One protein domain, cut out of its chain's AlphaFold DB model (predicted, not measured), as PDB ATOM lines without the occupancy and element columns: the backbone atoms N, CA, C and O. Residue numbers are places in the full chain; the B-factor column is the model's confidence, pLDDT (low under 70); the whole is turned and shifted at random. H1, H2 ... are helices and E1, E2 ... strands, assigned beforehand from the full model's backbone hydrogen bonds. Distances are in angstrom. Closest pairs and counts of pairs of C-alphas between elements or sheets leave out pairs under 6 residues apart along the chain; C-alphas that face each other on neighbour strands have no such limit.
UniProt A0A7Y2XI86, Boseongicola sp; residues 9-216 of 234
ATOM      1  N   ALA A   9     162.473 164.728 188.718       96.75
ATOM      2  CA  ALA A   9     161.934 163.846 187.688       96.75
ATOM      3  C   ALA A   9     162.485 164.142 186.287       96.75
ATOM      4  O   ALA A   9     162.712 165.290 185.899       96.75
ATOM      5  N   VAL A  10     162.652 163.082 185.497       98.25
ATOM      6  CA  VAL A  10     163.064 163.139 184.093       98.25
ATOM      7  C   VAL A  10     162.059 162.373 183.246       98.25
ATOM      8  O   VAL A  10     161.900 161.162 183.412       98.25
ATOM      9  N   PHE A  11     161.426 163.062 182.297       98.50
ATOM     10  CA  PHE A  11     160.401 162.483 181.431       98.50
ATOM     11  C   PHE A  11     160.902 162.360 179.992       98.50
ATOM     12  O   PHE A  11     160.912 163.330 179.232       98.50
ATOM     13  N   HIS A  12     161.306 161.151 179.595       98.50
ATOM     14  CA  HIS A  12     161.772 160.877 178.240       98.50
ATOM     15  C   HIS A  12     160.622 160.475 177.310       98.50
ATOM     16  O   HIS A  12     160.020 159.415 177.481       98.50
ATOM     17  N   GLY A  13     160.361 161.288 176.282       97.69
ATOM     18  CA  GLY A  13     159.402 160.972 175.212       97.69
ATOM     19  C   GLY A  13     157.923 161.217 175.537       97.69
ATOM     20  O   GLY A  13     157.075 161.066 174.661       97.69
ATOM     21  N   PHE A  14     157.584 161.645 176.757       97.69
ATOM     22  CA  PHE A  14     156.190 161.872 177.163       97.69
ATOM     23  C   PHE A  14     155.499 162.959 176.333       97.69
ATOM     24  O   PHE A  14     154.415 162.726 175.807       97.69
ATOM     25  N   ASN A  15     156.145 164.113 176.136       95.75
ATOM     26  CA  ASN A  15     155.576 165.211 175.344       95.75
ATOM     27  C   ASN A  15     155.464 164.877 173.841       95.75
ATOM     28  O   ASN A  15     154.790 165.589 173.098       95.75
ATOM     29  N   ASP A  16     156.093 163.797 173.365       96.38
ATOM     30  CA  ASP A  16     155.902 163.331 171.991       96.38
ATOM     31  C   ASP A  16     154.581 162.561 171.807       96.38
ATOM     32  O   ASP A  16     154.078 162.524 170.678       96.38
ATOM     33  N   ILE A  17     154.011 162.020 172.893       96.31
ATOM     34  CA  ILE A  17     152.765 161.231 172.926       96.31
ATOM     35  C   ILE A  17     151.614 162.049 173.505       96.31
ATOM     36  O   ILE A  17     150.569 162.169 172.872       96.31
ATOM     37  N   TYR A  18     151.805 162.625 174.686       96.19
ATOM     38  CA  TYR A  18     150.793 163.399 175.389       96.19
ATOM     39  C   TYR A  18     150.960 164.877 175.048       96.19
ATOM     40  O   TYR A  18     152.033 165.467 175.203       96.19
ATOM     41  N   ARG A  19     149.891 165.479 174.539       93.69
ATOM     42  CA  ARG A  19     149.783 166.919 174.337       93.69
ATOM     43  C   ARG A  19     149.712 167.597 175.703       93.69
ATOM     44  O   ARG A  19     149.093 167.059 176.611       93.69
ATOM     45  N   ASP A  20     150.357 168.750 175.839       92.81
ATOM     46  CA  ASP A  20     150.315 169.566 177.062       92.81
ATOM     47  C   ASP A  20     150.809 168.815 178.318       92.81
ATOM     48  O   ASP A  20     150.470 169.148 179.450       92.81
ATOM     49  N   PHE A  21     151.661 167.798 178.124       95.44
ATOM     50  CA  PHE A  21     152.246 167.018 179.217       95.44
ATOM     51  C   PHE A  21     152.974 167.875 180.264       95.44
ATOM     52  O   PHE A  21     152.810 167.589 181.449       95.44
ATOM     53  N   PRO A  22     153.750 168.919 179.894       93.69
ATOM     54  CA  PRO A  22     154.373 169.774 180.898       93.69
ATOM     55  C   PRO A  22     153.363 170.441 181.840       93.69
ATOM     56  O   PRO A  22     153.543 170.393 183.055       93.69
ATOM     57  N   ASP A  23     152.266 170.971 181.294       92.06
ATOM     58  CA  ASP A  23     151.211 171.628 182.074       92.06
ATOM     59  C   ASP A  23     150.480 170.621 182.970       92.06
ATOM     60  O   ASP A  23     150.158 170.911 184.127       92.06
ATOM     61  N   TRP A  24     150.269 169.404 182.456       92.44
ATOM     62  CA  TRP A  24     149.711 168.297 183.224       92.44
ATOM     63  C   TRP A  24     150.598 167.924 184.416       92.44
ATOM     64  O   TRP A  24     150.085 167.764 185.522       92.44
ATOM     65  N   VAL A  25     151.919 167.837 184.230       91.56
ATOM     66  CA  VAL A  25     152.878 167.564 185.312       91.56
ATOM     67  C   VAL A  25     152.856 168.679 186.353       91.56
ATOM     68  O   VAL A  25     152.726 168.388 187.542       91.56
ATOM     69  N   SER A  26     152.939 169.944 185.933       89.94
ATOM     70  CA  SER A  26     152.911 171.074 186.867       89.94
ATOM     71  C   SER A  26     151.619 171.123 187.677       89.94
ATOM     72  O   SER A  26     151.666 171.334 188.886       89.94
ATOM     73  N   SER A  27     150.475 170.846 187.047       88.38
ATOM     74  CA  SER A  27     149.174 170.853 187.724       88.38
ATOM     75  C   SER A  27     148.976 169.645 188.646       88.38
ATOM     76  O   SER A  27     148.417 169.786 189.728       88.38
ATOM     77  N   SER A  28     149.433 168.460 188.230       86.19
ATOM     78  CA  SER A  28     149.175 167.206 188.954       86.19
ATOM     79  C   SER A  28     150.179 166.943 190.071       86.19
ATOM     80  O   SER A  28     149.829 166.332 191.075       86.19
ATOM     81  N   LEU A  29     151.431 167.375 189.896       84.56
ATOM     82  CA  LEU A  29     152.518 167.128 190.848       84.56
ATOM     83  C   LEU A  29     152.927 168.378 191.636       84.56
ATOM     84  O   LEU A  29     153.747 168.268 192.543       84.56
ATOM     85  N   GLY A  30     152.421 169.566 191.280       85.19
ATOM     86  CA  GLY A  30     152.923 170.831 191.832       85.19
ATOM     87  C   GLY A  30     154.396 171.079 191.488       85.19
ATOM     88  O   GLY A  30     155.109 171.722 192.254       85.19
ATOM     89  N   ALA A  31     154.867 170.509 190.374       88.12
ATOM     90  CA  ALA A  31     156.269 170.516 189.982       88.12
ATOM     91  C   ALA A  31     156.623 171.717 189.096       88.12
ATOM     92  O   ALA A  31     155.868 172.079 188.184       88.12
ATOM     93  N   THR A  32     157.828 172.253 189.273       91.88
ATOM     94  CA  THR A  32     158.435 173.192 188.323       91.88
ATOM     95  C   THR A  32     158.942 172.401 187.122       91.88
ATOM     96  O   THR A  32     159.959 171.706 187.191       91.88
ATOM     97  N   MET A  33     158.183 172.462 186.025       93.94
ATOM     98  CA  MET A  33     158.403 171.640 184.840       93.94
ATOM     99  C   MET A  33     159.161 172.409 183.756       93.94
ATOM    100  O   MET A  33     158.622 173.287 183.085       93.94
ATOM    101  N   HIS A  34     160.421 172.046 183.550       96.50
ATOM    102  CA  HIS A  34     161.233 172.544 182.448       96.50
ATOM    103  C   HIS A  34     160.978 171.747 181.160       96.50
ATOM    104  O   HIS A  34     160.550 170.589 181.178       96.50
ATOM    105  N   GLY A  35     161.285 172.357 180.016       97.06
ATOM    106  CA  GLY A  35     161.278 171.675 178.727       97.06
ATOM    107  C   GLY A  35     162.488 170.754 178.564       97.06
ATOM    108  O   GLY A  35     162.979 170.139 179.514       97.06
ATOM    109  N   HIS A  36     162.993 170.648 177.340       97.62
ATOM    110  CA  HIS A  36     164.202 169.889 177.040       97.62
ATOM    111  C   HIS A  36     165.461 170.630 177.515       97.62
ATOM    112  O   HIS A  36     166.151 171.290 176.739       97.62
ATOM    113  N   LEU A  37     165.813 170.493 178.800       96.56
ATOM    114  CA  LEU A  37     166.999 171.141 179.389       96.56
ATOM    115  C   LEU A  37     168.303 170.813 178.651       96.56
ATOM    116  O   LEU A  37     169.229 171.624 178.636       96.56
ATOM    117  N   PHE A  38     168.377 169.640 178.023       97.88
ATOM    118  CA  PHE A  38     169.545 169.158 177.291       97.88
ATOM    119  C   PHE A  38     169.359 169.170 175.766       97.88
ATOM    120  O   PHE A  38     170.130 168.510 175.060       97.88
ATOM    121  N   ALA A  39     168.380 169.914 175.236       97.50
ATOM    122  CA  ALA A  39     168.201 170.053 173.793       97.50
ATOM    123  C   ALA A  39     169.458 170.648 173.124       97.50
ATOM    124  O   ALA A  39     170.166 171.470 173.724       97.50
ATOM    125  N   PRO A  40     169.795 170.224 171.893       96.00
ATOM    126  CA  PRO A  40     170.959 170.750 171.184       96.00
ATOM    127  C   PRO A  40     170.852 172.251 170.872       96.00
ATOM    128  O   PRO A  40     171.886 172.900 170.723       96.00
ATOM    129  N   GLU A  41     169.638 172.800 170.804       95.38
ATOM    130  CA  GLU A  41     169.361 174.215 170.542       95.38
ATOM    131  C   GLU A  41     169.594 175.110 171.773       95.38
ATOM    132  O   GLU A  41     170.014 176.257 171.627       95.38
ATOM    133  N   GLY A  42     169.377 174.585 172.979       94.81
ATOM    134  CA  GLY A  42     169.520 175.313 174.240       94.81
ATOM    135  C   GLY A  42     168.779 174.624 175.378       94.81
ATOM    136  O   GLY A  42     168.138 173.600 175.162       94.81
ATOM    137  N   ALA A  43     168.917 175.126 176.603       95.75
ATOM    138  CA  ALA A  43     168.105 174.659 177.721       95.75
ATOM    139  C   ALA A  43     166.752 175.378 177.718       95.75
ATOM    140  O   ALA A  43     166.691 176.602 177.659       95.75
ATOM    141  N   GLU A  44     165.669 174.612 177.792       95.50
ATOM    142  CA  GLU A  44     164.310 175.150 177.842       95.50
ATOM    143  C   GLU A  44     163.855 175.287 179.303       95.50
ATOM    144  O   GLU A  44     163.375 174.322 179.901       95.50
ATOM    145  N   PHE A  45     164.021 176.470 179.903       93.94
ATOM    146  CA  PHE A  45     163.539 176.725 181.264       93.94
ATOM    147  C   PHE A  45     162.011 176.921 181.318       93.94
ATOM    148  O   PHE A  45     161.393 177.260 180.308       93.94
ATOM    149  N   ALA A  46     161.394 176.695 182.487       87.88
ATOM    150  CA  ALA A  46     159.937 176.686 182.660       87.88
ATOM    151  C   ALA A  46     159.284 178.043 182.327       87.88
ATOM    152  O   ALA A  46     158.226 178.103 181.707       87.88
ATOM    153  N   ASP A  47     159.963 179.141 182.655       78.44
ATOM    154  CA  ASP A  47     159.572 180.524 182.362       78.44
ATOM    155  C   ASP A  47     160.015 181.009 180.966       78.44
ATOM    156  O   ASP A  47     159.784 182.162 180.599       78.44
ATOM    157  N   ARG A  48     160.648 180.134 180.171       72.12
ATOM    158  CA  ARG A  48     161.288 180.451 178.882       72.12
ATOM    159  C   ARG A  48     162.345 181.562 178.975       72.12
ATOM    160  O   ARG A  48     162.632 182.212 177.965       72.12
ATOM    161  N   ALA A  49     162.932 181.780 180.151       76.75
ATOM    162  CA  ALA A  49     164.023 182.730 180.311       76.75
ATOM    163  C   ALA A  49     165.299 182.254 179.591       76.75
ATOM    164  O   ALA A  49     165.473 181.074 179.289       76.75
ATOM    165  N   GLN A  50     166.198 183.194 179.286       71.81
ATOM    166  CA  GLN A  50     167.536 182.884 178.752       71.81
ATOM    167  C   GLN A  50     168.532 182.533 179.862       71.81
ATOM    168  O   GLN A  50     169.496 181.804 179.621       71.81
ATOM    169  N   ASP A  51     168.268 183.024 181.070       76.38
ATOM    170  CA  ASP A  51     169.051 182.790 182.271       76.38
ATOM    171  C   ASP A  51     168.114 182.351 183.399       76.38
ATOM    172  O   ASP A  51     166.984 182.823 183.493       76.38
ATOM    173  N   PHE A  52     168.598 181.465 184.259       77.88
ATOM    174  CA  PHE A  52     167.867 180.930 185.400       77.88
ATOM    175  C   PHE A  52     168.619 181.205 186.709       77.88
ATOM    176  O   PHE A  52     169.800 181.583 186.709       77.88
ATOM    177  N   ALA A  53     167.930 181.017 187.838       75.75
ATOM    178  CA  ALA A  53     168.491 181.193 189.174       75.75
ATOM    179  C   ALA A  53     169.866 180.509 189.316       75.75
ATOM    180  O   ALA A  53     170.099 179.418 188.795       75.75
ATOM    181  N   GLY A  54     170.797 181.182 189.999       71.81
ATOM    182  CA  GLY A  54     172.177 180.702 190.136       71.81
ATOM    183  C   GLY A  54     173.081 180.976 188.926       71.81
ATOM    184  O   GLY A  54     174.156 180.385 188.837       71.81
ATOM    185  N   GLY A  55     172.674 181.865 188.007       80.44
ATOM    186  CA  GLY A  55     173.480 182.282 186.850       80.44
ATOM    187  C   GLY A  55     173.565 181.219 185.751       80.44
ATOM    188  O   GLY A  55     174.554 181.151 185.021       80.44
ATOM    189  N   LEU A  56     172.558 180.349 185.668       88.00
ATOM    190  CA  LEU A  56     172.516 179.256 184.704       88.00
ATOM    191  C   LEU A  56     172.020 179.762 183.355       88.00
ATOM    192  O   LEU A  56     170.899 180.238 183.248       88.00
ATOM    193  N   SER A  57     172.842 179.620 182.319       91.00
ATOM    194  CA  SER A  57     172.498 180.061 180.966       91.00
ATOM    195  C   SER A  57     171.839 178.950 180.151       91.00
ATOM    196  O   SER A  57     172.283 177.800 180.188       91.00
ATOM    197  N   ALA A  58     170.871 179.317 179.310       92.81
ATOM    198  CA  ALA A  58     170.272 178.432 178.316       92.81
ATOM    199  C   ALA A  58     171.245 178.015 177.193       92.81
ATOM    200  O   ALA A  58     170.930 177.135 176.389       92.81
ATOM    201  N   ASN A  59     172.437 178.619 177.110       94.06
ATOM    202  CA  ASN A  59     173.399 178.345 176.049       94.06
ATOM    203  C   ASN A  59     173.925 176.894 176.112       94.06
ATOM    204  O   ASN A  59     174.613 176.522 177.073       94.06
ATOM    205  N   PRO A  60     173.727 176.086 175.051       94.56
ATOM    206  CA  PRO A  60     174.102 174.677 175.067       94.56
ATOM    207  C   PRO A  60     175.618 174.472 175.176       94.56
ATOM    208  O   PRO A  60     176.050 173.449 175.696       94.56
ATOM    209  N   ARG A  61     176.451 175.434 174.742       94.44
ATOM    210  CA  ARG A  61     177.916 175.343 174.885       94.44
ATOM    211  C   ARG A  61     178.358 175.448 176.340       94.44
ATOM    212  O   ARG A  61     179.270 174.728 176.735       94.44
ATOM    213  N   LEU A  62     177.722 176.330 177.115       92.62
ATOM    214  CA  LEU A  62     178.019 176.503 178.538       92.62
ATOM    215  C   LEU A  62     177.491 175.313 179.341       92.62
ATOM    216  O   LEU A  62     178.230 174.734 180.134       92.62
ATOM    217  N   ARG A  63     176.257 174.880 179.059       95.31
ATOM    218  CA  ARG A  63     175.655 173.683 179.659       95.31
ATOM    219  C   ARG A  63     176.480 172.417 179.398       95.31
ATOM    220  O   ARG A  63     176.815 171.691 180.329       95.31
ATOM    221  N   ASP A  64     176.834 172.143 178.141       94.94
ATOM    222  CA  ASP A  64     177.495 170.891 177.746       94.94
ATOM    223  C   ASP A  64     179.005 170.859 178.048       94.94
ATOM    224  O   ASP A  64     179.637 169.817 177.818       94.94
ATOM    225  N   TYR A  65     179.579 171.966 178.541       95.19
ATOM    226  CA  TYR A  65     180.947 172.010 179.062       95.19
ATOM    227  C   TYR A  65     181.076 171.151 180.326       95.19
ATOM    228  O   TYR A  65     181.991 170.335 180.425       95.19
ATOM    229  N   ASN A  66     180.122 171.277 181.254       96.25
ATOM    230  CA  ASN A  66     180.004 170.409 182.423       96.25
ATOM    231  C   ASN A  66     178.520 170.159 182.754       96.25
ATOM    232  O   ASN A  66     177.964 170.813 183.641       96.25
ATOM    233  N   PRO A  67     177.866 169.216 182.049       97.06
ATOM    234  CA  PRO A  67     176.429 168.994 182.194       97.06
ATOM    235  C   PRO A  67     176.053 168.475 183.589       97.06
ATOM    236  O   PRO A  67     174.951 168.741 184.059       97.06
ATOM    237  N   GLU A  68     176.964 167.767 184.268       97.69
ATOM    238  CA  GLU A  68     176.743 167.251 185.623       97.69
ATOM    239  C   GLU A  68     176.675 168.391 186.646       97.69
ATOM    240  O   GLU A  68     175.702 168.496 187.390       97.69
ATOM    241  N   ALA A  69     177.669 169.289 186.643       96.19
ATOM    242  CA  ALA A  69     177.666 170.457 187.523       96.19
ATOM    243  C   ALA A  69     176.519 171.421 187.194       96.19
ATOM    244  O   ALA A  69     175.931 172.003 188.101       96.19
ATOM    245  N   TYR A  70     176.176 171.555 185.909       96.56
ATOM    246  CA  TYR A  70     175.029 172.342 185.468       96.56
ATOM    247  C   TYR A  70     173.729 171.840 186.107       96.56
ATOM    248  O   TYR A  70     173.017 172.618 186.738       96.56
ATOM    249  N   LEU A  71     173.444 170.534 186.001       97.19
ATOM    250  CA  LEU A  71     172.246 169.950 186.602       97.19
ATOM    251  C   LEU A  71     172.281 170.042 188.130       97.19
ATOM    252  O   LEU A  71     171.287 170.418 188.740       97.19
ATOM    253  N   ALA A  72     173.424 169.757 188.757       96.50
ATOM    254  CA  ALA A  72     173.559 169.860 190.208       96.50
ATOM    255  C   ALA A  72     173.277 171.283 190.723       96.50
ATOM    256  O   ALA A  72     172.571 171.434 191.719       96.50
ATOM    257  N   ASN A  73     173.769 172.314 190.029       95.00
ATOM    258  CA  ASN A  73     173.510 173.711 190.382       95.00
ATOM    259  C   ASN A  73     172.038 174.101 190.157       95.00
ATOM    260  O   ASN A  73     171.458 174.815 190.972       95.00
ATOM    261  N   LEU A  74     171.415 173.589 189.092       94.69
ATOM    262  CA  LEU A  74     169.996 173.810 188.800       94.69
ATOM    263  C   LEU A  74     169.098 173.238 189.904       94.69
ATOM    264  O   LEU A  74     168.231 173.943 190.423       94.69
ATOM    265  N   ILE A  75     169.364 171.999 190.326       95.12
ATOM    266  CA  ILE A  75     168.650 171.366 191.443       95.12
ATOM    267  C   ILE A  75     168.934 172.094 192.763       95.12
ATOM    268  O   ILE A  75     168.020 172.329 193.543       95.12
ATOM    269  N   TRP A  76     170.183 172.490 193.028       93.94
ATOM    270  CA  TRP A  76     170.535 173.220 194.253       93.94
ATOM    271  C   TRP A  76     169.830 174.581 194.362       93.94
ATOM    272  O   TRP A  76     169.378 174.964 195.446       93.94
ATOM    273  N   SER A  77     169.743 175.306 193.245       91.06
ATOM    274  CA  SER A  77     169.124 176.634 193.172       91.06
ATOM    275  C   SER A  77     167.602 176.587 193.324       91.06
ATOM    276  O   SER A  77     167.021 177.578 193.749       91.06
ATOM    277  N   SER A  78     166.990 175.432 193.048       86.62
ATOM    278  CA  SER A  78     165.535 175.210 193.090       86.62
ATOM    279  C   SER A  78     165.135 174.181 194.152       86.62
ATOM    280  O   SER A  78     164.097 173.548 194.042       86.62
ATOM    281  N   ARG A  79     165.976 173.961 195.170       84.94
ATOM    282  CA  ARG A  79     165.831 172.848 196.135       84.94
ATOM    283  C   ARG A  79     164.563 172.890 196.992       84.94
ATOM    284  O   ARG A  79     164.234 171.887 197.616       84.94
ATOM    285  N   ASP A  80     163.904 174.043 197.044       86.56
ATOM    286  CA  ASP A  80     162.643 174.237 197.764       86.56
ATOM    287  C   ASP A  80     161.420 173.878 196.890       86.56
ATOM    288  O   ASP A  80     160.292 173.859 197.377       86.56
ATOM    289  N   GLU A  81     161.641 173.549 195.612       87.06
ATOM    290  CA  GLU A  81     160.628 173.147 194.636       87.06
ATOM    291  C   GLU A  81     160.881 171.713 194.152       87.06
ATOM    292  O   GLU A  81     162.023 171.247 194.067       87.06
ATOM    293  N   TYR A  82     159.814 170.998 193.784       89.44
ATOM    294  CA  TYR A  82     159.969 169.716 193.103       89.44
ATOM    295  C   TYR A  82     160.209 169.947 191.610       89.44
ATOM    296  O   TYR A  82     159.324 170.415 190.895       89.44
ATOM    297  N   LEU A  83     161.411 169.627 191.133       93.06
ATOM    298  CA  LEU A  83     161.820 169.923 189.764       93.06
ATOM    299  C   LEU A  83     161.590 168.737 188.828       93.06
ATOM    300  O   LEU A  83     161.937 167.596 189.140       93.06
ATOM    301  N   ALA A  84     161.085 169.020 187.631       95.69
ATOM    302  CA  ALA A  84     160.963 168.046 186.559       95.69
ATOM    303  C   ALA A  84     161.421 168.619 185.212       95.69
ATOM    304  O   ALA A  84     161.382 169.830 185.000       95.69
ATOM    305  N   PHE A  85     161.864 167.766 184.284       97.94
ATOM    306  CA  PHE A  85     162.212 168.212 182.932       97.94
ATOM    307  C   PHE A  85     161.985 167.157 181.843       97.94
ATOM    308  O   PHE A  85     161.983 165.949 182.103       97.94
ATOM    309  N   LEU A  86     161.812 167.619 180.600       98.31
ATOM    310  CA  LEU A  86     161.712 166.747 179.427       98.31
ATOM    311  C   LEU A  86     163.086 166.271 178.958       98.31
ATOM    312  O   LEU A  86     164.076 167.002 178.979       98.31
ATOM    313  N   PHE A  87     163.122 165.044 178.447       98.50
ATOM    314  CA  PHE A  87     164.294 164.479 177.794       98.50
ATOM    315  C   PHE A  87     163.897 163.712 176.525       98.50
ATOM    316  O   PHE A  87     162.737 163.336 176.337       98.50
ATOM    317  N   ALA A  88     164.839 163.496 175.613       98.06
ATOM    318  CA  ALA A  88     164.614 162.715 174.396       98.06
ATOM    319  C   ALA A  88     165.930 162.207 173.793       98.06
ATOM    320  O   ALA A  88     167.002 162.751 174.047       98.06
ATOM    321  N   ALA A  89     165.852 161.241 172.874       97.50
ATOM    322  CA  ALA A  89     167.013 160.715 172.147       97.50
ATOM    323  C   ALA A  89     167.777 161.779 171.319       97.50
ATOM    324  O   ALA A  89     168.939 161.581 170.934       97.50
ATOM    325  N   ARG A  90     167.135 162.917 171.013       97.56
ATOM    326  CA  ARG A  90     167.772 164.053 170.321       97.56
ATOM    327  C   ARG A  90     168.687 164.867 171.238       97.56
ATOM    328  O   ARG A  90     169.694 165.386 170.748       97.56
ATOM    329  N   ASP A  91     168.377 164.891 172.530       98.25
ATOM    330  CA  ASP A  91     169.054 165.689 173.547       98.25
ATOM    331  C   ASP A  91     170.473 165.172 173.814       98.25
ATOM    332  O   ASP A  91     170.867 164.068 173.404       98.25
ATOM    333  N   SER A  92     171.269 165.983 174.508       97.31
ATOM    334  CA  SER A  92     172.646 165.665 174.873       97.31
ATOM    335  C   SER A  92     172.695 164.483 175.846       97.31
ATOM    336  O   SER A  92     172.513 164.619 177.052       97.31
ATOM    337  N   GLN A  93     173.017 163.298 175.322       96.88
ATOM    338  CA  GLN A  93     173.118 162.052 176.100       96.88
ATOM    339  C   GLN A  93     174.330 162.001 177.051       96.88
ATOM    340  O   GLN A  93     174.573 160.984 177.697       96.88
ATOM    341  N   LYS A  94     175.121 163.081 177.147       96.25
ATOM    342  CA  LYS A  94     176.265 163.172 178.070       96.25
ATOM    343  C   LYS A  94     175.829 163.050 179.533       96.25
ATOM    344  O   LYS A  94     176.566 162.486 180.333       96.25
ATOM    345  N   ILE A  95     174.630 163.536 179.867       97.62
ATOM    346  CA  ILE A  95     174.105 163.527 181.238       97.62
ATOM    347  C   ILE A  95     173.574 162.152 181.675       97.62
ATOM    348  O   ILE A  95     173.479 161.881 182.868       97.62
ATOM    349  N   THR A  96     173.277 161.239 180.746       97.81
ATOM    350  CA  THR A  96     172.564 159.980 181.038       97.81
ATOM    351  C   THR A  96     173.253 159.127 182.107       97.81
ATOM    352  O   THR A  96     172.591 158.514 182.942       97.81
ATOM    353  N   SER A  97     174.593 159.108 182.140       97.19
ATOM    354  CA  SER A  97     175.318 158.361 183.174       97.19
ATOM    355  C   SER A  97     175.269 159.013 184.558       97.19
ATOM    356  O   SER A  97     175.426 158.292 185.542       97.19
ATOM    357  N   PHE A  98     175.112 160.334 184.641       98.19
ATOM    358  CA  PHE A  98     174.918 161.049 185.901       98.19
ATOM    359  C   PHE A  98     173.521 160.764 186.445       98.19
ATOM    360  O   PHE A  98     173.412 160.308 187.580       98.19
ATOM    361  N   LEU A  99     172.494 160.890 185.590       98.25
ATOM    362  CA  LEU A  99     171.107 160.557 185.930       98.25
ATOM    363  C   LEU A  99     171.011 159.145 186.510       98.25
ATOM    364  O   LEU A  99     170.533 158.974 187.618       98.25
ATOM    365  N   ALA A 100     171.562 158.139 185.820       98.25
ATOM    366  CA  ALA A 100     171.513 156.750 186.279       98.25
ATOM    367  C   ALA A 100     172.172 156.526 187.657       98.25
ATOM    368  O   ALA A 100     171.777 155.630 188.400       98.25
ATOM    369  N   ARG A 101     173.204 157.304 188.008       98.06
ATOM    370  CA  ARG A 101     173.974 157.139 189.254       98.06
ATOM    371  C   ARG A 101     173.384 157.890 190.443       98.06
ATOM    372  O   ARG A 101     173.806 157.617 191.568       98.06
ATOM    373  N   ASP A 102     172.478 158.829 190.206       98.19
ATOM    374  CA  ASP A 102     171.943 159.697 191.240       98.19
ATOM    375  C   ASP A 102     170.675 159.094 191.873       98.19
ATOM    376  O   ASP A 102     169.663 158.965 191.187       98.19
ATOM    377  N   PRO A 103     170.683 158.722 193.166       97.44
ATOM    378  CA  PRO A 103     169.497 158.189 193.840       97.44
ATOM    379  C   PRO A 103     168.340 159.194 193.970       97.44
ATOM    380  O   PRO A 103     167.225 158.775 194.260       97.44
ATOM    381  N   ASN A 104     168.580 160.491 193.759       96.75
ATOM    382  CA  ASN A 104     167.523 161.506 193.729       96.75
ATOM    383  C   ASN A 104     166.728 161.522 192.411       96.75
ATOM    384  O   ASN A 104     165.655 162.122 192.358       96.75
ATOM    385  N   ALA A 105     167.245 160.899 191.348       97.44
ATOM    386  CA  ALA A 105     166.608 160.925 190.040       97.44
ATOM    387  C   ALA A 105     165.485 159.882 189.939       97.44
ATOM    388  O   ALA A 105     165.702 158.693 190.193       97.44
ATOM    389  N   SER A 106     164.314 160.322 189.476       97.06
ATOM    390  CA  SER A 106     163.244 159.453 188.973       97.06
ATOM    391  C   SER A 106     163.140 159.611 187.458       97.06
ATOM    392  O   SER A 106     162.779 160.670 186.958       97.06
ATOM    393  N   VAL A 107     163.509 158.573 186.709       98.12
ATOM    394  CA  VAL A 107     163.559 158.580 185.242       98.12
ATOM    395  C   VAL A 107     162.435 157.715 184.690       98.12
ATOM    396  O   VAL A 107     162.455 156.489 184.816       98.12
ATOM    397  N   SER A 108     161.482 158.351 184.019       98.31
ATOM    398  CA  SER A 108     160.395 157.691 183.299       98.31
ATOM    399  C   SER A 108     160.641 157.839 181.803       98.31
ATOM    400  O   SER A 108     160.745 158.951 181.287       98.31
ATOM    401  N   MET A 109     160.743 156.723 181.088       98.44
ATOM    402  CA  MET A 109     161.117 156.714 179.678       98.44
ATOM    403  C   MET A 109     160.140 155.921 178.829       98.44
ATOM    404  O   MET A 109     159.823 154.780 179.145       98.44
ATOM    405  N   ILE A 110     159.738 156.514 177.707       98.56
ATOM    406  CA  ILE A 110     159.004 155.828 176.648       98.56
ATOM    407  C   ILE A 110     159.928 155.694 175.432       98.56
ATOM    408  O   ILE A 110     160.259 156.697 174.786       98.56
ATOM    409  N   SER A 111     160.401 154.477 175.156       98.50
ATOM    410  CA  SER A 111     161.313 154.179 174.047       98.50
ATOM    411  C   SER A 111     160.590 154.122 172.703       98.50
ATOM    412  O   SER A 111     159.393 153.851 172.632       98.50
ATOM    413  N   GLY A 112     161.302 154.402 171.613       97.94
ATOM    414  CA  GLY A 112     160.746 154.492 170.263       97.94
ATOM    415  C   GLY A 112     160.051 155.816 169.949       97.94
ATOM    416  O   GLY A 112     159.665 156.054 168.805       97.94
ATOM    417  N   THR A 113     159.932 156.721 170.923       97.94
ATOM    418  CA  THR A 113     159.289 158.035 170.746       97.94
ATOM    419  C   THR A 113     160.036 158.943 169.778       97.94
ATOM    420  O   THR A 113     159.424 159.833 169.192       97.94
ATOM    421  N   TRP A 114     161.316 158.669 169.494       97.88
ATOM    422  CA  TRP A 114     162.071 159.342 168.432       97.88
ATOM    423  C   TRP A 114     161.407 159.232 167.050       97.88
ATOM    424  O   TRP A 114     161.650 160.089 166.199       97.88
ATOM    425  N   ALA A 115     160.577 158.210 166.810       97.69
ATOM    426  CA  ALA A 115     159.878 158.023 165.543       97.69
ATOM    427  C   ALA A 115     158.776 159.072 165.324       97.69
ATOM    428  O   ALA A 115     158.557 159.502 164.194       97.69
ATOM    429  N   LEU A 116     158.126 159.535 166.395       97.38
ATOM    430  CA  LEU A 116     156.976 160.441 166.339       97.38
ATOM    431  C   LEU A 116     157.299 161.816 165.724       97.38
ATOM    432  O   LEU A 116     156.610 162.211 164.781       97.38
ATOM    433  N   PRO A 117     158.335 162.562 166.162       96.19
ATOM    434  CA  PRO A 117     158.686 163.826 165.518       96.19
ATOM    435  C   PRO A 117     159.199 163.638 164.083       96.19
ATOM    436  O   PRO A 117     158.987 164.514 163.245       96.19
ATOM    437  N   LEU A 118     159.833 162.501 163.762       97.44
ATOM    438  CA  LEU A 118     160.256 162.202 162.389       97.44
ATOM    439  C   LEU A 118     159.057 161.950 161.472       97.44
ATOM    440  O   LEU A 118     158.986 162.552 160.403       97.44
ATOM    441  N   MET A 119     158.099 161.137 161.916       96.69
ATOM    442  CA  MET A 119     156.833 160.895 161.224       96.69
ATOM    443  C   MET A 119     156.086 162.213 160.985       96.69
ATOM    444  O   MET A 119     155.747 162.540 159.850       96.69
ATOM    445  N   ARG A 120     155.904 163.023 162.040       95.50
ATOM    446  CA  ARG A 120     155.208 164.319 161.962       95.50
ATOM    447  C   ARG A 120     155.894 165.335 161.048       95.50
ATOM    448  O   ARG A 120     155.240 166.262 160.586       95.50
ATOM    449  N   SER A 121     157.189 165.177 160.764       96.00
ATOM    450  CA  SER A 121     157.890 166.064 159.830       96.00
ATOM    451  C   SER A 121     157.393 165.943 158.385       96.00
ATOM    452  O   SER A 121     157.691 166.822 157.578       96.00
ATOM    453  N   GLY A 122     156.701 164.847 158.039       94.12
ATOM    454  CA  GLY A 122     156.188 164.582 156.691       94.12
ATOM    455  C   GLY A 122     157.271 164.402 155.622       94.12
ATOM    456  O   GLY A 122     156.962 164.298 154.437       94.12
ATOM    457  N   LYS A 123     158.555 164.387 156.006       96.50
ATOM    458  CA  LYS A 123     159.661 164.244 155.057       96.50
ATOM    459  C   LYS A 123     159.741 162.808 154.535       96.50
ATOM    460  O   LYS A 123     159.473 161.868 155.286       96.50
ATOM    461  N   PRO A 124     160.200 162.603 153.288       95.75
ATOM    462  CA  PRO A 124     160.338 161.263 152.735       95.75
ATOM    463  C   PRO A 124     161.263 160.378 153.582       95.75
ATOM    464  O   PRO A 124     162.370 160.792 153.942       95.75
ATOM    465  N   VAL A 125     160.853 159.135 153.846       94.69
ATOM    466  CA  VAL A 125     161.547 158.211 154.767       94.69
ATOM    467  C   VAL A 125     163.012 157.974 154.391       94.69
ATOM    468  O   VAL A 125     163.877 157.920 155.265       94.69
ATOM    469  N   HIS A 126     163.339 157.932 153.096       94.88
ATOM    470  CA  HIS A 126     164.723 157.781 152.637       94.88
ATOM    471  C   HIS A 126     165.646 158.926 153.102       94.88
ATOM    472  O   HIS A 126     166.833 158.694 153.337       94.88
ATOM    473  N   THR A 127     165.108 160.136 153.304       96.94
ATOM    474  CA  THR A 127     165.851 161.283 153.858       96.94
ATOM    475  C   THR A 127     166.014 161.185 155.377       96.94
ATOM    476  O   THR A 127     167.025 161.625 155.925       96.94
ATOM    477  N   LEU A 128     165.052 160.554 156.058       97.31
ATOM    478  CA  LEU A 128     164.994 160.446 157.516       97.31
ATOM    479  C   LEU A 128     165.733 159.222 158.063       97.31
ATOM    480  O   LEU A 128     166.190 159.250 159.205       97.31
ATOM    481  N   ARG A 129     165.909 158.166 157.262       96.88
ATOM    482  CA  ARG A 129     166.471 156.870 157.685       96.88
ATOM    483  C   ARG A 129     167.767 156.995 158.492       96.88
ATOM    484  O   ARG A 129     167.930 156.339 159.518       96.88
ATOM    485  N   ARG A 130     168.701 157.847 158.051       97.56
ATOM    486  CA  ARG A 130     169.989 158.050 158.743       97.56
ATOM    487  C   ARG A 130     169.800 158.708 160.111       97.56
ATOM    488  O   ARG A 130     170.458 158.318 161.073       97.56
ATOM    489  N   GLN A 131     168.914 159.698 160.196       97.81
ATOM    490  CA  GLN A 131     168.584 160.364 161.452       97.81
ATOM    491  C   GLN A 131     167.862 159.403 162.403       97.81
ATOM    492  O   GLN A 131     168.252 159.313 163.564       97.81
ATOM    493  N   ALA A 132     166.891 158.636 161.899       98.12
ATOM    494  CA  ALA A 132     166.175 157.600 162.642       98.12
ATOM    495  C   ALA A 132     167.140 156.579 163.262       98.12
ATOM    496  O   ALA A 132     167.136 156.376 164.473       98.12
ATOM    497  N   ALA A 133     168.053 156.016 162.461       98.12
ATOM    498  CA  ALA A 133     169.056 155.067 162.946       98.12
ATOM    499  C   ALA A 133     169.963 155.667 164.038       98.12
ATOM    500  O   ALA A 133     170.265 155.005 165.031       98.12
ATOM    501  N   ARG A 134     170.372 156.936 163.891       98.38
ATOM    502  CA  ARG A 134     171.188 157.637 164.896       98.38
ATOM    503  C   ARG A 134     170.425 157.872 166.200       98.38
ATOM    504  O   ARG A 134     171.013 157.711 167.267       98.38
ATOM    505  N   LEU A 135     169.157 158.279 166.125       98.56
ATOM    506  CA  LEU A 135     168.318 158.493 167.306       98.56
ATOM    507  C   LEU A 135     168.056 157.170 168.029       98.56
ATOM    508  O   LEU A 135     168.300 157.099 169.229       98.56
ATOM    509  N   GLN A 136     167.703 156.109 167.299       98.31
ATOM    510  CA  GLN A 136     167.544 154.780 167.882       98.31
ATOM    511  C   GLN A 136     168.836 154.295 168.553       98.31
ATOM    512  O   GLN A 136     168.799 153.814 169.676       98.31
ATOM    513  N   GLN A 137     170.004 154.466 167.921       98.31
ATOM    514  CA  GLN A 137     171.271 154.053 168.535       98.31
ATOM    515  C   GLN A 137     171.566 154.809 169.842       98.31
ATOM    516  O   GLN A 137     172.107 154.228 170.784       98.31
ATOM    517  N   ARG A 138     171.239 156.104 169.908       98.44
ATOM    518  CA  ARG A 138     171.356 156.886 171.148       98.44
ATOM    519  C   ARG A 138     170.411 156.364 172.222       98.44
ATOM    520  O   ARG A 138     170.837 156.214 173.361       98.44
ATOM    521  N   GLU A 139     169.175 156.067 171.843       98.44
ATOM    522  CA  GLU A 139     168.159 155.541 172.748       98.44
ATOM    523  C   GLU A 139     168.540 154.164 173.307       98.44
ATOM    524  O   GLU A 139     168.487 153.975 174.516       98.44
ATOM    525  N   VAL A 140     169.031 153.245 172.465       98.44
ATOM    526  CA  VAL A 140     169.537 151.927 172.894       98.44
ATOM    527  C   VAL A 140     170.610 152.083 173.971       98.44
ATOM    528  O   VAL A 140     170.496 151.495 175.042       98.44
ATOM    529  N   ARG A 141     171.609 152.946 173.742       98.31
ATOM    530  CA  ARG A 141     172.673 153.202 174.730       98.31
ATOM    531  C   ARG A 141     172.138 153.813 176.025       98.31
ATOM    532  O   ARG A 141     172.666 153.531 177.098       98.31
ATOM    533  N   ALA A 142     171.124 154.673 175.933       97.94
ATOM    534  CA  ALA A 142     170.489 155.259 177.106       97.94
ATOM    535  C   ALA A 142     169.747 154.192 177.924       97.94
ATOM    536  O   ALA A 142     169.955 154.113 179.133       97.94
ATOM    537  N   VAL A 143     168.964 153.328 177.270       98.19
ATOM    538  CA  VAL A 143     168.272 152.195 177.906       98.19
ATOM    539  C   VAL A 143     169.267 151.237 178.555       98.19
ATOM    540  O   VAL A 143     169.080 150.871 179.715       98.19
ATOM    541  N   GLU A 144     170.337 150.863 177.849       98.00
ATOM    542  CA  GLU A 144     171.409 150.022 178.393       98.00
ATOM    543  C   GLU A 144     171.980 150.635 179.670       98.00
ATOM    544  O   GLU A 144     171.999 149.969 180.702       98.00
ATOM    545  N   ARG A 145     172.360 151.922 179.628       97.75
ATOM    546  CA  ARG A 145     172.914 152.652 180.776       97.75
ATOM    547  C   ARG A 145     171.947 152.712 181.955       97.75
ATOM    548  O   ARG A 145     172.382 152.520 183.086       97.75
ATOM    549  N   LEU A 146     170.667 152.983 181.706       97.69
ATOM    550  CA  LEU A 146     169.642 153.072 182.748       97.69
ATOM    551  C   LEU A 146     169.330 151.703 183.372       97.69
ATOM    552  O   LEU A 146     169.042 151.637 184.563       97.69
ATOM    553  N   ARG A 147     169.453 150.605 182.616       97.31
ATOM    554  CA  ARG A 147     169.244 149.229 183.105       97.31
ATOM    555  C   ARG A 147     170.483 148.588 183.740       97.31
ATOM    556  O   ARG A 147     170.414 147.439 184.180       97.31
ATOM    557  N   GLU A 148     171.623 149.278 183.792       97.31
ATOM    558  CA  GLU A 148     172.827 148.729 184.418       97.31
ATOM    559  C   GLU A 148     172.592 148.411 185.905       97.31
ATOM    560  O   GLU A 148     171.957 149.164 186.635       97.31
ATOM    561  N   ARG A 149     173.199 147.328 186.408       96.44
ATOM    562  CA  ARG A 149     173.061 146.901 187.820       96.44
ATOM    563  C   ARG A 149     173.468 147.962 188.847       96.44
ATOM    564  O   ARG A 149     173.066 147.893 189.999       96.44
ATOM    565  N   ARG A 150     174.332 148.895 188.446       95.12
ATOM    566  CA  ARG A 150     174.842 149.981 189.292       95.12
ATOM    567  C   ARG A 150     173.980 151.244 189.240       95.12
ATOM    568  O   ARG A 150     174.356 152.229 189.877       95.12
ATOM    569  N   THR A 151     172.898 151.243 188.458       98.00
ATOM    570  CA  THR A 151     171.906 152.317 188.465       98.00
ATOM    571  C   THR A 151     171.348 152.457 189.876       98.00
ATOM    572  O   THR A 151     170.999 151.472 190.522       98.00
ATOM    573  N   ARG A 152     171.320 153.695 190.365       98.00
ATOM    574  CA  ARG A 152     170.762 154.066 191.670       98.00
ATOM    575  C   ARG A 152     169.493 154.895 191.546       98.00
ATOM    576  O   ARG A 152     168.746 154.962 192.514       98.00
ATOM    577  N   ALA A 153     169.273 155.513 190.387       97.56
ATOM    578  CA  ALA A 153     168.031 156.199 190.075       97.56
ATOM    579  C   ALA A 153     166.845 155.234 190.085       97.56
ATOM    580  O   ALA A 153     166.979 154.050 189.756       97.56
ATOM    581  N   LYS A 154     165.663 155.766 190.384       97.06
ATOM    582  CA  LYS A 154     164.406 155.066 190.148       97.06
ATOM    583  C   LYS A 154     164.102 155.137 188.654       97.06
ATOM    584  O   LYS A 154     163.968 156.228 188.113       97.06
ATOM    585  N   VAL A 155     164.037 153.997 187.970       97.69
ATOM    586  CA  VAL A 155     163.886 153.943 186.507       97.69
ATOM    587  C   VAL A 155     162.654 153.129 186.127       97.69
ATOM    588  O   VAL A 155     162.526 151.977 186.537       97.69
ATOM    589  N   ARG A 156     161.795 153.698 185.277       97.81
ATOM    590  CA  ARG A 156     160.702 152.993 184.594       97.81
ATOM    591  C   ARG A 156     160.823 153.203 183.087       97.81
ATOM    592  O   ARG A 156     161.026 154.329 182.634       97.81
ATOM    593  N   ILE A 157     160.742 152.120 182.318       98.19
ATOM    594  CA  ILE A 157     160.889 152.148 180.858       98.19
ATOM    595  C   ILE A 157     159.729 151.370 180.247       98.19
ATOM    596  O   ILE A 157     159.598 150.182 180.533       98.19
ATOM    597  N   TRP A 158     158.974 152.032 179.378       98.44
ATOM    598  CA  TRP A 158     157.968 151.436 178.503       98.44
ATOM    599  C   TRP A 158     158.400 151.613 177.050       98.44
ATOM    600  O   TRP A 158     159.074 152.583 176.707       98.44
ATOM    601  N   SER A 159     158.006 150.701 176.183       98.12
ATOM    602  CA  SER A 159     158.065 150.870 174.737       98.12
ATOM    603  C   SER A 159     156.858 151.653 174.233       98.12
ATOM    604  O   SER A 159     155.797 151.667 174.857       98.12
ATOM    605  N   LEU A 160     157.001 152.295 173.075       97.00
ATOM    606  CA  LEU A 160     155.889 152.975 172.416       97.00
ATOM    607  C   LEU A 160     154.696 152.029 172.196       97.00
ATOM    608  O   LEU A 160     153.566 152.445 172.416       97.00
ATOM    609  N   ALA A 161     154.936 150.763 171.839       95.81
ATOM    610  CA  ALA A 161     153.896 149.743 171.708       95.81
ATOM    611  C   ALA A 161     153.099 149.538 173.012       95.81
ATOM    612  O   ALA A 161     151.876 149.651 172.991       95.81
ATOM    613  N   GLU A 162     153.776 149.335 174.149       95.69
ATOM    614  CA  GLU A 162     153.119 149.160 175.460       95.69
ATOM    615  C   GLU A 162     152.262 150.380 175.838       95.69
ATOM    616  O   GLU A 162     151.158 150.244 176.371       95.69
ATOM    617  N   VAL A 163     152.741 151.588 175.522       95.44
ATOM    618  CA  VAL A 163     152.004 152.829 175.804       95.44
ATOM    619  C   VAL A 163     150.798 153.006 174.886       95.44
ATOM    620  O   VAL A 163     149.774 153.509 175.333       95.44
ATOM    621  N   LEU A 164     150.876 152.591 173.620       92.56
ATOM    622  CA  LEU A 164     149.727 152.641 172.711       92.56
ATOM    623  C   LEU A 164     148.606 151.691 173.150       92.56
ATOM    624  O   LEU A 164     147.433 152.022 172.983       92.56
ATOM    625  N   GLU A 165     148.956 150.548 173.741       91.56
ATOM    626  CA  GLU A 165     147.988 149.614 174.325       91.56
ATOM    627  C   GLU A 165     147.386 150.153 175.629       91.56
ATOM    628  O   GLU A 165     146.185 150.007 175.872       91.56
ATOM    629  N   THR A 166     148.201 150.810 176.461       92.69
ATOM    630  CA  THR A 166     147.793 151.297 177.789       92.69
ATOM    631  C   THR A 166     148.224 152.751 178.067       92.69
ATOM    632  O   THR A 166     149.055 153.002 178.941       92.69
ATOM    633  N   PRO A 167     147.619 153.765 177.408       92.81
ATOM    634  CA  PRO A 167     148.091 155.155 177.502       92.81
ATOM    635  C   PRO A 167     147.989 155.790 178.896       92.81
ATOM    636  O   PRO A 167     148.652 156.776 179.187       92.81
ATOM    637  N   ALA A 168     147.153 155.257 179.786       91.75
ATOM    638  CA  ALA A 168     147.058 155.765 181.153       91.75
ATOM    639  C   ALA A 168     148.217 155.280 182.045       91.75
ATOM    640  O   ALA A 168     148.556 155.943 183.022       91.75
ATOM    641  N   GLU A 169     148.837 154.142 181.721       92.44
ATOM    642  CA  GLU A 169     149.749 153.440 182.629       92.44
ATOM    643  C   GLU A 169     151.015 154.240 182.979       92.44
ATOM    644  O   GLU A 169     151.310 154.389 184.168       92.44
ATOM    645  N   PRO A 170     151.731 154.858 182.015       93.81
ATOM    646  CA  PRO A 170     152.879 155.692 182.358       93.81
ATOM    647  C   PRO A 170     152.497 156.878 183.247       93.81
ATOM    648  O   PRO A 170     153.273 157.260 184.115       93.81
ATOM    649  N   LEU A 171     151.308 157.456 183.057       93.19
ATOM    650  CA  LEU A 171     150.842 158.608 183.831       93.19
ATOM    651  C   LEU A 171     150.496 158.219 185.268       93.19
ATOM    652  O   LEU A 171     150.878 158.933 186.192       93.19
ATOM    653  N   ARG A 172     149.846 157.064 185.470       89.50
ATOM    654  CA  ARG A 172     149.607 156.512 186.813       89.50
ATOM    655  C   ARG A 172     150.915 156.267 187.549       89.50
ATOM    656  O   ARG A 172     151.060 156.716 188.678       89.50
ATOM    657  N   ALA A 173     151.891 155.645 186.888       89.56
ATOM    658  CA  ALA A 173     153.202 155.401 187.481       89.56
ATOM    659  C   ALA A 173     153.919 156.704 187.873       89.56
ATOM    660  O   ALA A 173     154.586 156.755 188.905       89.56
ATOM    661  N   VAL A 174     153.760 157.771 187.077       89.31
ATOM    662  CA  VAL A 174     154.242 159.106 187.448       89.31
ATOM    663  C   VAL A 174     153.522 159.616 188.696       89.31
ATOM    664  O   VAL A 174     154.195 160.040 189.622       89.31
ATOM    665  N   LEU A 175     152.195 159.533 188.791       87.31
ATOM    666  CA  LEU A 175     151.473 159.968 189.997       87.31
ATOM    667  C   LEU A 175     151.877 159.163 191.245       87.31
ATOM    668  O   LEU A 175     152.147 159.746 192.294       87.31
ATOM    669  N   GLU A 176     151.985 157.838 191.128       84.69
ATOM    670  CA  GLU A 176     152.396 156.944 192.219       84.69
ATOM    671  C   GLU A 176     153.768 157.319 192.781       84.69
ATOM    672  O   GLU A 176     153.945 157.405 193.998       84.69
ATOM    673  N   ASP A 177     154.730 157.583 191.892       79.19
ATOM    674  CA  ASP A 177     156.112 157.877 192.257       79.19
ATOM    675  C   ASP A 177     156.262 159.177 193.064       79.19
ATOM    676  O   ASP A 177     157.255 159.325 193.778       79.19
ATOM    677  N   HIS A 178     155.269 160.065 192.989       70.81
ATOM    678  CA  HIS A 178     155.288 161.409 193.560       70.81
ATOM    679  C   HIS A 178     154.190 161.636 194.599       70.81
ATOM    680  O   HIS A 178     153.966 162.782 194.967       70.81
ATOM    681  N   SER A 179     153.502 160.578 195.045       57.78
ATOM    682  CA  SER A 179     152.298 160.659 195.883       57.78
ATOM    683  C   SER A 179     152.458 161.620 197.074       57.78
ATOM    684  O   SER A 179     152.935 161.247 198.146       57.78
ATOM    685  N   VAL A 180     152.006 162.863 196.879       51.44
ATOM    686  CA  VAL A 180     151.676 163.840 197.918       51.44
ATOM    687  C   VAL A 180     150.232 163.548 198.346       51.44
ATOM    688  O   VAL A 180     149.386 163.323 197.472       51.44
ATOM    689  N   PRO A 181     149.892 163.540 199.650       41.16
ATOM    690  CA  PRO A 181     148.507 163.381 200.090       41.16
ATOM    691  C   PRO A 181     147.588 164.407 199.397       41.16
ATOM    692  O   PRO A 181     147.711 165.603 199.639       41.16
ATOM    693  N   GLY A 182     146.683 163.941 198.524       47.88
ATOM    694  CA  GLY A 182     145.689 164.769 197.820       47.88
ATOM    695  C   GLY A 182     145.892 164.970 196.307       47.88
ATOM    696  O   GLY A 182     144.972 165.464 195.662       47.88
ATOM    697  N   ALA A 183     147.023 164.558 195.720       52.09
ATOM    698  CA  ALA A 183     147.333 164.800 194.298       52.09
ATOM    699  C   ALA A 183     146.582 163.891 193.295       52.09
ATOM    700  O   ALA A 183     146.406 164.251 192.135       52.09
ATOM    701  N   SER A 184     146.133 162.706 193.722       53.91
ATOM    702  CA  SER A 184     145.749 161.634 192.785       53.91
ATOM    703  C   SER A 184     144.264 161.566 192.413       53.91
ATOM    704  O   SER A 184     143.905 160.769 191.554       53.91
ATOM    705  N   ALA A 185     143.372 162.322 193.058       49.66
ATOM    706  CA  ALA A 185     141.966 161.909 193.091       49.66
ATOM    707  C   ALA A 185     141.133 162.225 191.833       49.66
ATOM    708  O   ALA A 185     140.098 161.594 191.669       49.66
ATOM    709  N   LEU A 186     141.528 163.164 190.959       54.12
ATOM    710  CA  LEU A 186     140.687 163.602 189.821       54.12
ATOM    711  C   LEU A 186     141.495 164.109 188.612       54.12
ATOM    712  O   LEU A 186     141.073 165.016 187.890       54.12
ATOM    713  N   THR A 187     142.693 163.574 188.389       67.06
ATOM    714  CA  THR A 187     143.541 164.080 187.310       67.06
ATOM    715  C   THR A 187     143.055 163.572 185.952       67.06
ATOM    716  O   THR A 187     143.050 162.371 185.671       67.06
ATOM    717  N   ILE A 188     142.669 164.506 185.082       82.69
ATOM    718  CA  ILE A 188     142.292 164.220 183.696       82.69
ATOM    719  C   ILE A 188     143.549 163.847 182.907       82.69
ATOM    720  O   ILE A 188     144.569 164.534 182.980       82.69
ATOM    721  N   MET A 189     143.473 162.766 182.130       88.56
ATOM    722  CA  MET A 189     144.557 162.368 181.238       88.56
ATOM    723  C   MET A 189     144.813 163.455 180.171       88.56
ATOM    724  O   MET A 189     143.860 163.890 179.517       88.56
ATOM    725  N   PRO A 190     146.073 163.870 179.936       91.69
ATOM    726  CA  PRO A 190     146.397 164.798 178.865       91.69
ATOM    727  C   PRO A 190     146.026 164.187 177.502       91.69
ATOM    728  O   PRO A 190     146.204 162.978 177.301       91.69
ATOM    729  N   PRO A 191     145.520 164.981 176.540       92.50
ATOM    730  CA  PRO A 191     145.123 164.465 175.234       92.50
ATOM    731  C   PRO A 191     146.289 163.796 174.505       92.50
ATOM    732  O   PRO A 191     147.419 164.278 174.549       92.50
ATOM    733  N   LEU A 192     146.026 162.733 173.749       93.81
ATOM    734  CA  LEU A 192     147.045 162.137 172.885       93.81
ATOM    735  C   LEU A 192     147.305 163.019 171.652       93.81
ATOM    736  O   LEU A 192     146.410 163.678 171.112       93.81
ATOM    737  N   ARG A 193     148.553 163.038 171.188       94.19
ATOM    738  CA  ARG A 193     148.932 163.586 169.882       94.19
ATOM    739  C   ARG A 193     148.553 162.601 168.775       94.19
ATOM    740  O   ARG A 193     148.412 161.407 169.009       94.19
ATOM    741  N   GLU A 194     148.407 163.114 167.557       88.94
ATOM    742  CA  GLU A 194     148.086 162.299 166.381       88.94
ATOM    743  C   GLU A 194     149.239 161.352 166.029       88.94
ATOM    744  O   GLU A 194     150.408 161.762 165.986       88.94
ATOM    745  N   MET A 195     148.898 160.082 165.795       91.81
ATOM    746  CA  MET A 195     149.850 158.995 165.529       91.81
ATOM    747  C   MET A 195     149.349 158.017 164.451       91.81
ATOM    748  O   MET A 195     149.922 156.944 164.294       91.81
ATOM    749  N   ASP A 196     148.323 158.383 163.678       88.25
ATOM    750  CA  ASP A 196     147.669 157.491 162.703       88.25
ATOM    751  C   ASP A 196     148.649 156.962 161.636       88.25
ATOM    752  O   ASP A 196     148.598 155.802 161.239       88.25
ATOM    753  N   ALA A 197     149.619 157.786 161.226       91.62
ATOM    754  CA  ALA A 197     150.633 157.419 160.235       91.62
ATOM    755  C   ALA A 197     151.808 156.590 160.801       91.62
ATOM    756  O   ALA A 197     152.741 156.266 160.063       91.62
ATOM    757  N   LEU A 198     151.804 156.252 162.098       94.81
ATOM    758  CA  LEU A 198     152.962 155.652 162.766       94.81
ATOM    759  C   LEU A 198     153.280 154.265 162.220       94.81
ATOM    760  O   LEU A 198     154.434 153.987 161.896       94.81
ATOM    761  N   ALA A 199     152.273 153.402 162.089       93.31
ATOM    762  CA  ALA A 199     152.484 152.040 161.612       93.31
ATOM    763  C   ALA A 199     153.061 152.021 160.187       93.31
ATOM    764  O   ALA A 199     154.040 151.319 159.929       93.31
ATOM    765  N   ALA A 200     152.511 152.848 159.290       93.88
ATOM    766  CA  ALA A 200     153.011 153.003 157.926       93.88
ATOM    767  C   ALA A 200     154.454 153.535 157.908       93.88
ATOM    768  O   ALA A 200     155.320 152.954 157.260       93.88
ATOM    769  N   PHE A 201     154.749 154.574 158.697       95.94
ATOM    770  CA  PHE A 201     156.094 155.143 158.799       95.94
ATOM    771  C   PHE A 201     157.140 154.124 159.288       95.94
ATOM    772  O   PHE A 201     158.241 154.040 158.739       95.94
ATOM    773  N   LEU A 202     156.808 153.327 160.309       95.88
ATOM    774  CA  LEU A 202     157.697 152.275 160.810       95.88
ATOM    775  C   LEU A 202     157.889 151.160 159.778       95.88
ATOM    776  O   LEU A 202     158.996 150.637 159.642       95.88
ATOM    777  N   GLN A 203     156.842 150.819 159.025       94.88
ATOM    778  CA  GLN A 203     156.941 149.843 157.947       94.88
ATOM    779  C   GLN A 203     157.841 150.337 156.806       94.88
ATOM    780  O   GLN A 203     158.680 149.579 156.321       94.88
ATOM    781  N   ASP A 204     157.753 151.613 156.434       95.75
ATOM    782  CA  ASP A 204     158.638 152.210 155.432       95.75
ATOM    783  C   ASP A 204     160.107 152.209 155.877       95.75
ATOM    784  O   ASP A 204     161.005 151.959 155.069       95.75
ATOM    785  N   LEU A 205     160.381 152.436 157.167       96.31
ATOM    786  CA  LEU A 205     161.735 152.299 157.712       96.31
ATOM    787  C   LEU A 205     162.259 150.861 157.576       96.31
ATOM    788  O   LEU A 205     163.394 150.681 157.120       96.31
ATOM    789  N   ARG A 206     161.428 149.853 157.888       95.62
ATOM    790  CA  ARG A 206     161.770 148.426 157.719       95.62
ATOM    791  C   ARG A 206     162.064 148.091 156.261       95.62
ATOM    792  O   ARG A 206     163.091 147.477 155.978       95.62
ATOM    793  N   ASN A 207     161.227 148.565 155.337       95.56
ATOM    794  CA  ASN A 207     161.421 148.393 153.892       95.56
ATOM    795  C   ASN A 207     162.750 149.009 153.409       95.56
ATOM    796  O   ASN A 207     163.365 148.522 152.465       95.56
ATOM    797  N   MET A 208     163.233 150.046 154.098       93.94
ATOM    798  CA  MET A 208     164.523 150.696 153.851       93.94
ATOM    799  C   MET A 208     165.697 150.071 154.635       93.94
ATOM    800  O   MET A 208     166.776 150.672 154.725       93.94
ATOM    801  N   GLY A 209     165.508 148.887 155.224       94.06
ATOM    802  CA  GLY A 209     166.537 148.149 155.960       94.06
ATOM    803  C   GLY A 209     166.886 148.746 157.326       94.06
ATOM    804  O   GLY A 209     168.002 148.555 157.811       94.06
ATOM    805  N   MET A 210     165.984 149.521 157.932       95.50
ATOM    806  CA  MET A 210     166.113 150.028 159.299       95.50
ATOM    807  C   MET A 210     165.048 149.363 160.171       95.50
ATOM    808  O   MET A 210     163.863 149.563 159.946       95.50
ATOM    809  N   ASP A 211     165.468 148.575 161.160       95.12
ATOM    810  CA  ASP A 211     164.555 147.917 162.098       95.12
ATOM    811  C   ASP A 211     164.297 148.801 163.338       95.12
ATOM    812  O   ASP A 211     165.219 148.980 164.147       95.12
ATOM    813  N   PRO A 212     163.087 149.370 163.519       95.25
ATOM    814  CA  PRO A 212     162.757 150.271 164.622       95.25
ATOM    815  C   PRO A 212     162.402 149.523 165.929       95.25
ATOM    816  O   PRO A 212     161.383 149.801 166.562       95.25
ATOM    817  N   HIS A 213     163.232 148.568 166.346       95.88
ATOM    818  CA  HIS A 213     162.970 147.658 167.470       95.88
ATOM    819  C   HIS A 213     162.715 148.345 168.823       95.88
ATOM    820  O   HIS A 213     162.016 147.795 169.670       95.88
ATOM    821  N   THR A 214     163.243 149.553 169.045       96.44
ATOM    822  CA  THR A 214     163.028 150.301 170.303       96.44
ATOM    823  C   THR A 214     161.581 150.746 170.526       96.44
ATOM    824  O   THR A 214     161.188 150.983 171.669       96.44
ATOM    825  N   ALA A 215     160.777 150.833 169.462       95.81
ATOM    826  CA  ALA A 215     159.352 151.140 169.559       95.81
ATOM    827  C   ALA A 215     158.505 149.956 170.042       95.81
ATOM    828  O   ALA A 215     157.357 150.160 170.423       95.81
ATOM    829  N   GLY A 216     159.060 148.741 170.065       93.94
ATOM    830  CA  GLY A 216     158.296 147.528 170.333       93.94
ATOM    831  C   GLY A 216     157.463 147.068 169.125       93.94
ATOM    832  O   GLY A 216     157.545 147.643 168.032       93.94
TER     833      GLY A 216
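Overview. This is residues 9 to 216 of the 234 residues of a protein of Boseongicola sp (UniProt A0A7Y2XI86). A twisted sheet of five parallel strands is the core of a three-layer slab, with H5 and H7 over one face and H2 and H9 over the other. The long helix H7 runs past the sheet, H6 and H10 pack on its far part, and H4 packs on H5. The printed part has 208 residues, with ten named helices and five named strands in the order E1 H1 H2 E2 H3 H4 E3 H5 E4 H6 H7 E5 H8 H9 H10; the class is mixed. The sheet's order is E2, E3, E1, E4, E5. The whole is compact, radius of gyration of the C-alphas 17.0 A, spanning 51 by 43 by 36 A.

Arrangement. Start at the sheet: E2, residues 32 to 36, E3, 83 to 87, E1, 9 to 12, E4, 105 to 111, and E5, 154 to 159. Within hydrogen-bond range you find N 34 and O 84 at 2.8 A for E2 and E3, N 11 and O 85 at 2.9 A for E3 and E1, N 10 and O 106 at 2.8 A for E1 and E4, and N 109 and O 156 at 2.9 A for E4 and E5. On one face look for H5, residues 93 to 101, at a height of 9.9 A over the sheet, and H7, 125 to 146, at 10.2 A. They touch, H7 with residues 138 to 146 alone, at a shallow tilt of 22 degrees, C-alphas of Ala 100 and Leu 146 closest at 5.4 A. On the opposite face H2, residues 21 to 29, is over E2 and E3, and H9, 169 to 177, runs along E4. H1, residues 14 to 17, is over none of the strands, and H8, 160 to 165, only grazes the sheet. H10, residues 198 to 207, touches H7 about perpendicular at 79 degrees, C-alphas of Arg 129 and Leu 205 closest at 6.6 A. H6, residues 115 to 120, and H7 form a helical hairpin. H4, residues 67 to 77, touches H5, C-alphas of Pro 67 and Ile 95 closest at 6.0 A; H3, 60 to 63, is near H4. Every O i to N i+4 pair is within hydrogen-bond range in H2, H4, H6, H8, H9 and H10, against 3 of 5 in H5 and 16 of 18 in H7.

Along the chain. Find C-alpha 9 at (161.934, 163.846, 187.688), where E1 begins. H7 is 29.6 A long, from C-alpha 125 at (161.547, 158.211, 154.767), with a kink of 31 degrees near residue 132; E4 is 18.1 A long. H10 ends at C-alpha 207, (161.421, 148.393, 153.892).

Size, cuts and confidence. The C-alphas of Asp 80 and Asn 207, the two farthest apart, are 50.9 A apart. The printed part has no cut. The links E2 to H3 and H9 to H10 are long; within the latter, residues 179 to 187 are under 70 in pLDDT.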